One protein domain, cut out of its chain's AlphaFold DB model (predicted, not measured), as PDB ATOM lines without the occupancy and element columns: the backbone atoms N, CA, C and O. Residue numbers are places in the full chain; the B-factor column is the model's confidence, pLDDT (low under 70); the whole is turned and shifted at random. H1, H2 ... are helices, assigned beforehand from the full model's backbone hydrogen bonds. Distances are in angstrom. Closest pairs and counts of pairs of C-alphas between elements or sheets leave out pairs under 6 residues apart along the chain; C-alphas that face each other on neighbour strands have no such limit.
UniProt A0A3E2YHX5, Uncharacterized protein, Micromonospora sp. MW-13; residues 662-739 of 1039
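What this domain is: This is residues 662 to 739 of the 1039 residues of an uncharacterized protein of Micromonospora sp. MW-13 (UniProt A0A3E2YHX5). Little regular structure is present: four short helices, joined by long loops, follow one another along the longest axis in the order H4, H1, H3, H2, with neighbours steeply crossed. The printed part has 78 residues, 31 of them in the named helices H1 to H4, all helix in class with no named strand. It is compact, radius of gyration of the C-alphas 11.7 A, yet elongated, spanning 37 by 20 by 18 A.

Where its parts are: H1, residues 668 to 675, begins at C-alpha (117.280, 143.242, 125.623) and is 10.2 A long. H2 is residues 687 to 695, 12.2 A; H3 is 711 to 718, 10.3 A; H4, 730 to 735, 8.5 A, ends at C-alpha (119.415, 152.257, 114.278).

How they stand to each other: H1 is close to but not clearly touching H3, closest C-alphas Pro 668 and Asp 715, 7.0 A, and H4, Leu 674 and Gln 732, 6.5 A. H2 and H3 touch, C-alphas of Gln 689 and Leu 717 closest at 6.8 A, at a steep tilt of 64 degrees, opposite ways. H2 and H4 are apart. Every O i to N i+4 pair is within hydrogen-bond range in H1, H2, H3 and H4.

The domain as a whole: The printed part has no cut; its three links are long. Fourteen residues are under pLDDT 70, among them 665 to 670 and 736 to 739.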
ATOM      1  N   SER A 662     123.911 154.464 127.516       73.25
ATOM      2  CA  SER A 662     124.757 153.271 127.474       73.25
ATOM      3  C   SER A 662     124.055 152.069 126.828       73.25
ATOM      4  O   SER A 662     122.843 152.084 126.605       73.25
ATOM      5  N   LEU A 663     124.809 151.003 126.545       74.94
ATOM      6  CA  LEU A 663     124.246 149.703 126.170       74.94
ATOM      7  C   LEU A 663     123.431 149.074 127.318       74.94
ATOM      8  O   LEU A 663     122.486 148.349 127.030       74.94
ATOM      9  N   GLY A 664     123.747 149.383 128.584       72.19
ATOM     10  CA  GLY A 664     122.962 148.962 129.754       72.19
ATOM     11  C   GLY A 664     121.616 149.691 129.916       72.19
ATOM     12  O   GLY A 664     120.707 149.165 130.550       72.19
ATOM     13  N   ASP A 665     121.441 150.864 129.294       66.25
ATOM     14  CA  ASP A 665     120.151 151.580 129.250       66.25
ATOM     15  C   ASP A 665     119.185 151.040 128.173       66.25
ATOM     16  O   ASP A 665     118.072 151.554 128.011       66.25
ATOM     17  N   LEU A 666     119.608 150.055 127.375       69.69
ATOM     18  CA  LEU A 666     118.774 149.434 126.349       69.69
ATOM     19  C   LEU A 666     117.932 148.301 126.931       69.69
ATOM     20  O   LEU A 666     118.364 147.573 127.814       69.69
ATOM     21  N   THR A 667     116.744 148.073 126.366       65.50
ATOM     22  CA  THR A 667     116.064 146.788 126.592       65.50
ATOM     23  C   THR A 667     116.807 145.657 125.867       65.50
ATOM     24  O   THR A 667     117.345 145.905 124.779       65.50
ATOM     25  N   PRO A 668     116.718 144.394 126.333       62.38
ATOM     26  CA  PRO A 668     117.280 143.242 125.623       62.38
ATOM     27  C   PRO A 668     116.851 143.174 124.152       62.38
ATOM     28  O   PRO A 668     117.634 142.822 123.279       62.38
ATOM     29  N   SER A 669     115.615 143.589 123.843       58.50
ATOM     30  CA  SER A 669     115.089 143.625 122.470       58.50
ATOM     31  C   SER A 669     115.742 144.684 121.572       58.50
ATOM     32  O   SER A 669     115.726 144.543 120.352       58.50
ATOM     33  N   GLN A 670     116.298 145.753 122.147       69.12
ATOM     34  CA  GLN A 670     117.062 146.780 121.433       69.12
ATOM     35  C   GLN A 670     118.536 146.384 121.332       69.12
ATOM     36  O   GLN A 670     119.137 146.562 120.276       69.12
ATOM     37  N   LEU A 671     119.094 145.778 122.380       74.88
ATOM     38  CA  LEU A 671     120.446 145.227 122.362       74.88
ATOM     39  C   LEU A 671     120.570 144.114 121.299       74.88
ATOM     40  O   LEU A 671     121.461 144.163 120.453       74.88
ATOM     41  N   GLU A 672     119.583 143.217 121.217       71.75
ATOM     42  CA  GLU A 672     119.450 142.201 120.160       71.75
ATOM     43  C   GLU A 672     119.238 142.815 118.753       71.75
ATOM     44  O   GLU A 672     119.611 142.220 117.741       71.75
ATOM     45  N   GLN A 673     118.673 144.027 118.646       74.56
ATOM     46  CA  GLN A 673     118.567 144.759 117.371       74.56
ATOM     47  C   GLN A 673     119.886 145.414 116.933       74.56
ATOM     48  O   GLN A 673     120.065 145.634 115.731       74.56
ATOM     49  N   LEU A 674     120.792 145.727 117.866       80.62
ATOM     50  CA  LEU A 674     122.155 146.172 117.556       80.62
ATOM     51  C   LEU A 674     123.045 144.990 117.163       80.62
ATOM     52  O   LEU A 674     123.754 145.078 116.163       80.62
ATOM     53  N   ASP A 675     122.938 143.880 117.897       79.81
ATOM     54  CA  ASP A 675     123.586 142.599 117.597       79.81
ATOM     55  C   ASP A 675     123.246 142.118 116.174       79.81
ATOM     56  O   ASP A 675     124.109 142.051 115.299       79.81
ATOM     57  N   LYS A 676     121.948 141.977 115.863       77.19
ATOM     58  CA  LYS A 676     121.441 141.638 114.515       77.19
ATOM     59  C   LYS A 676     121.751 142.679 113.429       77.19
ATOM     60  O   LYS A 676     121.408 142.463 112.264       77.19
ATOM     61  N   ALA A 677     122.353 143.814 113.782       76.56
ATOM     62  CA  ALA A 677     122.813 144.839 112.851       76.56
ATOM     63  C   ALA A 677     124.344 144.881 112.684       76.56
ATOM     64  O   ALA A 677     124.818 145.709 111.908       76.56
ATOM     65  N   GLY A 678     125.102 144.037 113.397       80.25
ATOM     66  CA  GLY A 678     126.569 144.088 113.463       80.25
ATOM     67  C   GLY A 678     127.112 145.285 114.255       80.25
ATOM     68  O   GLY A 678     128.313 145.526 114.295       80.25
ATOM     69  N   LEU A 679     126.249 146.063 114.918       82.44
ATOM     70  CA  LEU A 679     126.640 147.309 115.594       82.44
ATOM     71  C   LEU A 679     127.286 147.082 116.972       82.44
ATOM     72  O   LEU A 679     127.570 148.050 117.677       82.44
ATOM     73  N   LEU A 680     127.523 145.822 117.349       82.25
ATOM     74  CA  LEU A 680     128.306 145.411 118.519       82.25
ATOM     75  C   LEU A 680     129.662 144.780 118.134       82.25
ATOM     76  O   LEU A 680     130.475 144.508 119.019       82.25
ATOM     77  N   ASP A 681     129.936 144.577 116.838       79.75
ATOM     78  CA  ASP A 681     131.185 143.968 116.353       79.75
ATOM     79  C   ASP A 681     132.410 144.875 116.574       79.75
ATOM     80  O   ASP A 681     133.510 144.391 116.826       79.75
ATOM     81  N   ASP A 682     132.238 146.196 116.557       74.25
ATOM     82  CA  ASP A 682     133.328 147.148 116.818       74.25
ATOM     83  C   ASP A 682     133.514 147.476 118.318       74.25
ATOM     84  O   ASP A 682     134.404 148.249 118.679       74.25
ATOM     85  N   VAL A 683     132.698 146.904 119.217       80.69
ATOM     86  CA  VAL A 683     132.754 147.182 120.665       80.69
ATOM     87  C   VAL A 683     133.634 146.137 121.369       80.69
ATOM     88  O   VAL A 683     133.214 144.985 121.474       80.69
ATOM     89  N   PRO A 684     134.844 146.478 121.859       81.69
ATOM     90  CA  PRO A 684     135.791 145.497 122.391       81.69
ATOM     91  C   PRO A 684     135.335 144.891 123.727       81.69
ATOM     92  O   PRO A 684     134.873 145.599 124.619       81.69
ATOM     93  N   LEU A 685     135.536 143.581 123.887       84.00
ATOM     94  CA  LEU A 685     135.236 142.848 125.118       84.00
ATOM     95  C   LEU A 685     136.317 143.142 126.167       84.00
ATOM     96  O   LEU A 685     137.491 142.818 125.965       84.00
ATOM     97  N   THR A 686     135.940 143.725 127.304       85.44
ATOM     98  CA  THR A 686     136.901 144.023 128.375       85.44
ATOM     99  C   THR A 686     137.351 142.751 129.096       85.44
ATOM    100  O   THR A 686     136.648 141.737 129.143       85.44
ATOM    101  N   ALA A 687     138.535 142.795 129.716       81.19
ATOM    102  CA  ALA A 687     139.031 141.681 130.527       81.19
ATOM    103  C   ALA A 687     138.085 141.345 131.699       81.19
ATOM    104  O   ALA A 687     137.934 140.177 132.053       81.19
ATOM    105  N   GLU A 688     137.411 142.355 132.256       85.31
ATOM    106  CA  GLU A 688     136.439 142.205 133.337       85.31
ATOM    107  C   GLU A 688     135.137 141.545 132.866       85.31
ATOM    108  O   GLU A 688     134.695 140.580 133.490       85.31
ATOM    109  N   GLN A 689     134.585 141.964 131.720       87.38
ATOM    110  CA  GLN A 689     133.457 141.287 131.065       87.38
ATOM    111  C   GLN A 689     133.799 139.819 130.759       87.38
ATOM    112  O   GLN A 689     133.034 138.909 131.088       87.38
ATOM    113  N   ALA A 690     134.991 139.558 130.213       84.38
ATOM    114  CA  ALA A 690     135.448 138.203 129.914       84.38
ATOM    115  C   ALA A 690     135.592 137.321 131.173       84.38
ATOM    116  O   ALA A 690     135.221 136.144 131.145       84.38
ATOM    117  N   ASP A 691     136.098 137.863 132.285       85.62
ATOM    118  CA  ASP A 691     136.216 137.136 133.554       85.62
ATOM    119  C   ASP A 691     134.884 136.982 134.296       85.62
ATOM    120  O   ASP A 691     134.673 135.962 134.954       85.62
ATOM    121  N   TYR A 692     133.964 137.940 134.174       86.50
ATOM    122  CA  TYR A 692     132.593 137.817 134.670       86.50
ATOM    123  C   TYR A 692     131.871 136.652 133.981       86.50
ATOM    124  O   TYR A 692     131.297 135.785 134.647       86.50
ATOM    125  N   LEU A 693     131.978 136.566 132.653       86.06
ATOM    126  CA  LEU A 693     131.425 135.467 131.862       86.06
ATOM    127  C   LEU A 693     132.036 134.107 132.239       86.06
ATOM    128  O   LEU A 693     131.303 133.139 132.441       86.06
ATOM    129  N   ARG A 694     133.362 134.031 132.435       84.69
ATOM    130  CA  ARG A 694     134.039 132.812 132.930       84.69
ATOM    131  C   ARG A 694     133.528 132.377 134.307       84.69
ATOM    132  O   ARG A 694     133.245 131.195 134.494       84.69
ATOM    133  N   LYS A 695     133.385 133.309 135.261       84.69
ATOM    134  CA  LYS A 695     132.910 133.027 136.633       84.69
ATOM    135  C   LYS A 695     131.475 132.490 136.663       84.69
ATOM    136  O   LYS A 695     131.173 131.643 137.497       84.69
ATOM    137  N   ASN A 696     130.627 132.931 135.735       79.88
ATOM    138  CA  ASN A 696     129.242 132.468 135.596       79.88
ATOM    139  C   ASN A 696     129.085 131.231 134.683       79.88
ATOM    140  O   ASN A 696     127.969 130.852 134.346       79.88
ATOM    141  N   GLY A 697     130.185 130.586 134.273       82.88
ATOM    142  CA  GLY A 697     130.173 129.378 133.434       82.88
ATOM    143  C   GLY A 697     129.941 129.624 131.936       82.88
ATOM    144  O   GLY A 697     130.113 128.709 131.133       82.88
ATOM    145  N   LEU A 698     129.636 130.860 131.542       83.44
ATOM    146  CA  LEU A 698     129.357 131.292 130.171       83.44
ATOM    147  C   LEU A 698     130.635 131.767 129.455       83.44
ATOM    148  O   LEU A 698     130.652 132.830 128.844       83.44
ATOM    149  N   SER A 699     131.731 131.007 129.555       80.12
ATOM    150  CA  SER A 699     133.067 131.408 129.071       80.12
ATOM    151  C   SER A 699     133.051 131.950 127.623       80.12
ATOM    152  O   SER A 699     132.538 131.259 126.741       80.12
ATOM    153  N   PRO A 700     133.652 133.124 127.332       75.44
ATOM    154  CA  PRO A 700     133.467 133.862 126.072       75.44
ATOM    155  C   PRO A 700     134.134 133.239 124.828       75.44
ATOM    156  O   PRO A 700     134.341 133.925 123.840       75.44
ATOM    157  N   GLY A 701     134.538 131.964 124.852       73.25
ATOM    158  CA  GLY A 701     134.952 131.193 123.663       73.25
ATOM    159  C   GLY A 701     136.221 131.634 122.908       73.25
ATOM    160  O   GLY A 701     136.680 130.898 122.040       73.25
ATOM    161  N   GLY A 702     136.804 132.788 123.240       72.94
ATOM    162  CA  GLY A 702     137.833 133.464 122.435       72.94
ATOM    163  C   GLY A 702     137.348 134.752 121.753       72.94
ATOM    164  O   GLY A 702     138.120 135.347 121.007       72.94
ATOM    165  N   ALA A 703     136.109 135.185 122.019       79.81
ATOM    166  CA  ALA A 703     135.564 136.469 121.596       79.81
ATOM    167  C   ALA A 703     136.447 137.646 122.040       79.81
ATOM    168  O   ALA A 703     137.024 137.644 123.132       79.81
ATOM    169  N   THR A 704     136.524 138.659 121.179       79.56
ATOM    170  CA  THR A 704     137.329 139.882 121.370       79.56
ATOM    171  C   THR A 704     136.489 141.162 121.384       79.56
ATOM    172  O   THR A 704     136.987 142.223 121.755       79.56
ATOM    173  N   ASN A 705     135.212 141.054 121.028       85.44
ATOM    174  CA  ASN A 705     134.217 142.117 120.952       85.44
ATOM    175  C   ASN A 705     132.851 141.590 121.443       85.44
ATOM    176  O   ASN A 705     132.693 140.386 121.672       85.44
ATOM    177  N   LEU A 706     131.877 142.481 121.644       83.25
ATOM    178  CA  LEU A 706     130.557 142.106 122.163       83.25
ATOM    179  C   LEU A 706     129.708 141.343 121.130       83.25
ATOM    180  O   LEU A 706     129.022 140.405 121.518       83.25
ATOM    181  N   GLY A 707     129.809 141.665 119.834       79.88
ATOM    182  CA  GLY A 707     129.106 140.948 118.751       79.88
ATOM    183  C   GLY A 707     129.552 139.492 118.517       79.88
ATOM    184  O   GLY A 707     128.890 138.740 117.806       79.88
ATOM    185  N   GLN A 708     130.653 139.045 119.136       82.88
ATOM    186  CA  GLN A 708     131.066 137.629 119.155       82.88
ATOM    187  C   GLN A 708     130.496 136.833 120.346       82.88
ATOM    188  O   GLN A 708     130.802 135.644 120.478       82.88
ATOM    189  N   LEU A 709     129.704 137.455 121.223       83.88
ATOM    190  CA  LEU A 709     129.033 136.783 122.339       83.88
ATOM    191  C   LEU A 709     127.697 136.163 121.903       83.88
ATOM    192  O   LEU A 709     127.049 136.628 120.972       83.88
ATOM    193  N   SER A 710     127.243 135.122 122.605       82.19
ATOM    194  CA  SER A 710     125.861 134.651 122.462       82.19
ATOM    195  C   SER A 710     124.871 135.621 123.125       82.19
ATOM    196  O   SER A 710     125.242 136.306 124.081       82.19
ATOM    197  N   PRO A 711     123.584 135.630 122.726       75.44
ATOM    198  CA  PRO A 711     122.561 136.409 123.428       75.44
ATOM    199  C   PRO A 711     122.495 136.138 124.942       75.44
ATOM    200  O   PRO A 711     122.333 137.080 125.709       75.44
ATOM    201  N   ASP A 712     122.711 134.892 125.392       76.75
ATOM    202  CA  ASP A 712     122.771 134.535 126.825       76.75
ATOM    203  C   ASP A 712     124.000 135.134 127.538       76.75
ATOM    204  O   ASP A 712     123.950 135.444 128.726       76.75
ATOM    205  N   GLN A 713     125.122 135.295 126.829       83.69
ATOM    206  CA  GLN A 713     126.315 135.976 127.345       83.69
ATOM    207  C   GLN A 713     126.104 137.492 127.408       83.69
ATOM    208  O   GLN A 713     126.540 138.134 128.361       83.69
ATOM    209  N   LEU A 714     125.412 138.058 126.421       79.62
ATOM    210  CA  LEU A 714     125.102 139.482 126.354       79.62
ATOM    211  C   LEU A 714     124.105 139.884 127.463       79.62
ATOM    212  O   LEU A 714     124.392 140.791 128.238       79.62
ATOM    213  N   ASP A 715     123.024 139.114 127.631       77.00
ATOM    214  CA  ASP A 715     122.055 139.207 128.738       77.00
ATOM    215  C   ASP A 715     122.714 138.982 130.114       77.00
ATOM    216  O   ASP A 715     122.360 139.640 131.094       77.00
ATOM    217  N   ALA A 716     123.728 138.113 130.212       78.94
ATOM    218  CA  ALA A 716     124.501 137.952 131.444       78.94
ATOM    219  C   ALA A 716     125.378 139.174 131.779       78.94
ATOM    220  O   ALA A 716     125.547 139.476 132.960       78.94
ATOM    221  N   LEU A 717     125.923 139.886 130.783       82.38
ATOM    222  CA  LEU A 717     126.650 141.144 131.008       82.38
ATOM    223  C   LEU A 717     125.704 142.304 131.345       82.38
ATOM    224  O   LEU A 717     126.004 143.065 132.267       82.38
ATOM    225  N   GLU A 718     124.554 142.391 130.669       77.06
ATOM    226  CA  GLU A 718     123.476 143.350 130.950       77.06
ATOM    227  C   GLU A 718     122.997 143.204 132.406       77.06
ATOM    228  O   GLU A 718     123.097 144.132 133.206       77.06
ATOM    229  N   ARG A 719     122.617 141.987 132.822       73.00
ATOM    230  CA  ARG A 719     122.217 141.677 134.211       73.00
ATOM    231  C   ARG A 719     123.345 141.805 135.235       73.00
ATOM    232  O   ARG A 719     123.074 141.805 136.438       73.00
ATOM    233  N   GLY A 720     124.594 141.870 134.780       73.31
ATOM    234  CA  GLY A 720     125.752 142.150 135.618       73.31
ATOM    235  C   GLY A 720     125.960 143.638 135.908       73.31
ATOM    236  O   GLY A 720     126.660 143.948 136.870       73.31
ATOM    237  N   GLY A 721     125.370 144.535 135.111       76.06
ATOM    238  CA  GLY A 721     125.703 145.964 135.092       76.06
ATOM    239  C   GLY A 721     126.998 146.283 134.326       76.06
ATOM    240  O   GLY A 721     127.550 147.370 134.451       76.06
ATOM    241  N   LEU A 722     127.539 145.323 133.559       80.69
ATOM    242  CA  LEU A 722     128.831 145.460 132.866       80.69
ATOM    243  C   LEU A 722     128.704 146.100 131.466       80.69
ATOM    244  O   LEU A 722     129.695 146.176 130.735       80.69
ATOM    245  N   LEU A 723     127.502 146.551 131.091       77.88
ATOM    246  CA  LEU A 723     127.221 147.307 129.862       77.88
ATOM    247  C   LEU A 723     126.866 148.783 130.139       77.88
ATOM    248  O   LEU A 723     126.925 149.603 129.223       77.88
ATOM    249  N   ASP A 724     126.569 149.129 131.393       70.81
ATOM    250  CA  ASP A 724     126.156 150.455 131.877       70.81
ATOM    251  C   ASP A 724     127.232 151.532 131.631       70.81
ATOM    252  O   ASP A 724     126.926 152.692 131.369       70.81
ATOM    253  N   GLU A 725     128.513 151.147 131.650       66.94
ATOM    254  CA  GLU A 725     129.640 152.042 131.335       66.94
ATOM    255  C   GLU A 725     130.005 152.073 129.835       66.94
ATOM    256  O   GLU A 725     130.939 152.771 129.441       66.94
ATOM    257  N   THR A 726     129.289 151.339 128.971       75.00
ATOM    258  CA  THR A 726     129.585 151.266 127.527       75.00
ATOM    259  C   THR A 726     128.665 152.213 126.738       75.00
ATOM    260  O   THR A 726     127.489 151.894 126.567       75.00
ATOM    261  N   PRO A 727     129.141 153.378 126.253       70.31
ATOM    262  CA  PRO A 727     128.282 154.422 125.684       70.31
ATOM    263  C   PRO A 727     127.735 154.078 124.289       70.31
ATOM    264  O   PRO A 727     128.432 153.500 123.456       70.31
ATOM    265  N   LEU A 728     126.504 154.517 124.005       71.00
ATOM    266  CA  LEU A 728     125.838 154.314 122.713       71.00
ATOM    267  C   LEU A 728     126.434 155.187 121.603       71.00
ATOM    268  O   LEU A 728     126.401 156.422 121.687       71.00
ATOM    269  N   THR A 729     126.878 154.553 120.516       73.19
ATOM    270  CA  THR A 729     127.368 155.240 119.313       73.19
ATOM    271  C   THR A 729     126.232 155.910 118.531       73.19
ATOM    272  O   THR A 729     125.055 155.567 118.669       73.19
ATOM    273  N   ASN A 730     126.574 156.869 117.665       58.62
ATOM    274  CA  ASN A 730     125.583 157.565 116.837       58.62
ATOM    275  C   ASN A 730     124.828 156.608 115.899       58.62
ATOM    276  O   ASN A 730     123.620 156.756 115.730       58.62
ATOM    277  N   ASP A 731     125.507 155.600 115.345       68.62
ATOM    278  CA  ASP A 731     124.898 154.608 114.454       68.62
ATOM    279  C   ASP A 731     123.977 153.642 115.212       68.62
ATOM    280  O   ASP A 731     122.893 153.316 114.726       68.62
ATOM    281  N   GLN A 732     124.339 153.261 116.443       78.56
ATOM    282  CA  GLN A 732     123.462 152.509 117.348       78.56
ATOM    283  C   GLN A 732     122.199 153.316 117.695       78.56
ATOM    284  O   GLN A 732     121.083 152.816 117.551       78.56
ATOM    285  N   ARG A 733     122.346 154.595 118.074       72.88
ATOM    286  CA  ARG A 733     121.215 155.499 118.364       72.88
ATOM    287  C   ARG A 733     120.301 155.675 117.149       72.88
ATOM    288  O   ARG A 733     119.086 155.525 117.275       72.88
ATOM    289  N   ALA A 734     120.877 155.907 115.968       65.25
ATOM    290  CA  ALA A 734     120.139 156.035 114.713       65.25
ATOM    291  C   ALA A 734     119.402 154.739 114.334       65.25
ATOM    292  O   ALA A 734     118.243 154.792 113.921       65.25
ATOM    293  N   LYS A 735     120.031 153.570 114.525       73.81
ATOM    294  CA  LYS A 735     119.415 152.257 114.278       73.81
ATOM    295  C   LYS A 735     118.211 151.991 115.182       73.81
ATOM    296  O   LYS A 735     117.241 151.389 114.724       73.81
ATOM    297  N   LEU A 736     118.268 152.452 116.431       68.44
ATOM    298  CA  LEU A 736     117.213 152.295 117.436       68.44
ATOM    299  C   LEU A 736     116.149 153.406 117.408       68.44
ATOM    300  O   LEU A 736     115.230 153.387 118.224       68.44
ATOM    301  N   GLY A 737     116.255 154.377 116.493       59.16
ATOM    302  CA  GLY A 737     115.315 155.498 116.397       59.16
ATOM    303  C   GLY A 737     115.391 156.483 117.570       59.16
ATOM    304  O   GLY A 737     114.448 157.244 117.791       59.16
ATOM    305  N   LEU A 738     116.493 156.479 118.326       63.78
ATOM    306  CA  LEU A 738     116.731 157.442 119.396       63.78
ATOM    307  C   LEU A 738     117.077 158.797 118.764       63.78
ATOM    308  O   LEU A 738     118.028 158.904 117.987       63.78
ATOM    309  N   ASN A 739     116.298 159.833 119.087       52.97
ATOM    310  CA  ASN A 739     116.583 161.192 118.625       52.97
ATOM    311  C   ASN A 739     117.989 161.616 119.082       52.97
ATOM    312  O   ASN A 739     118.397 161.315 120.203       52.97
TER     313      ASN A 739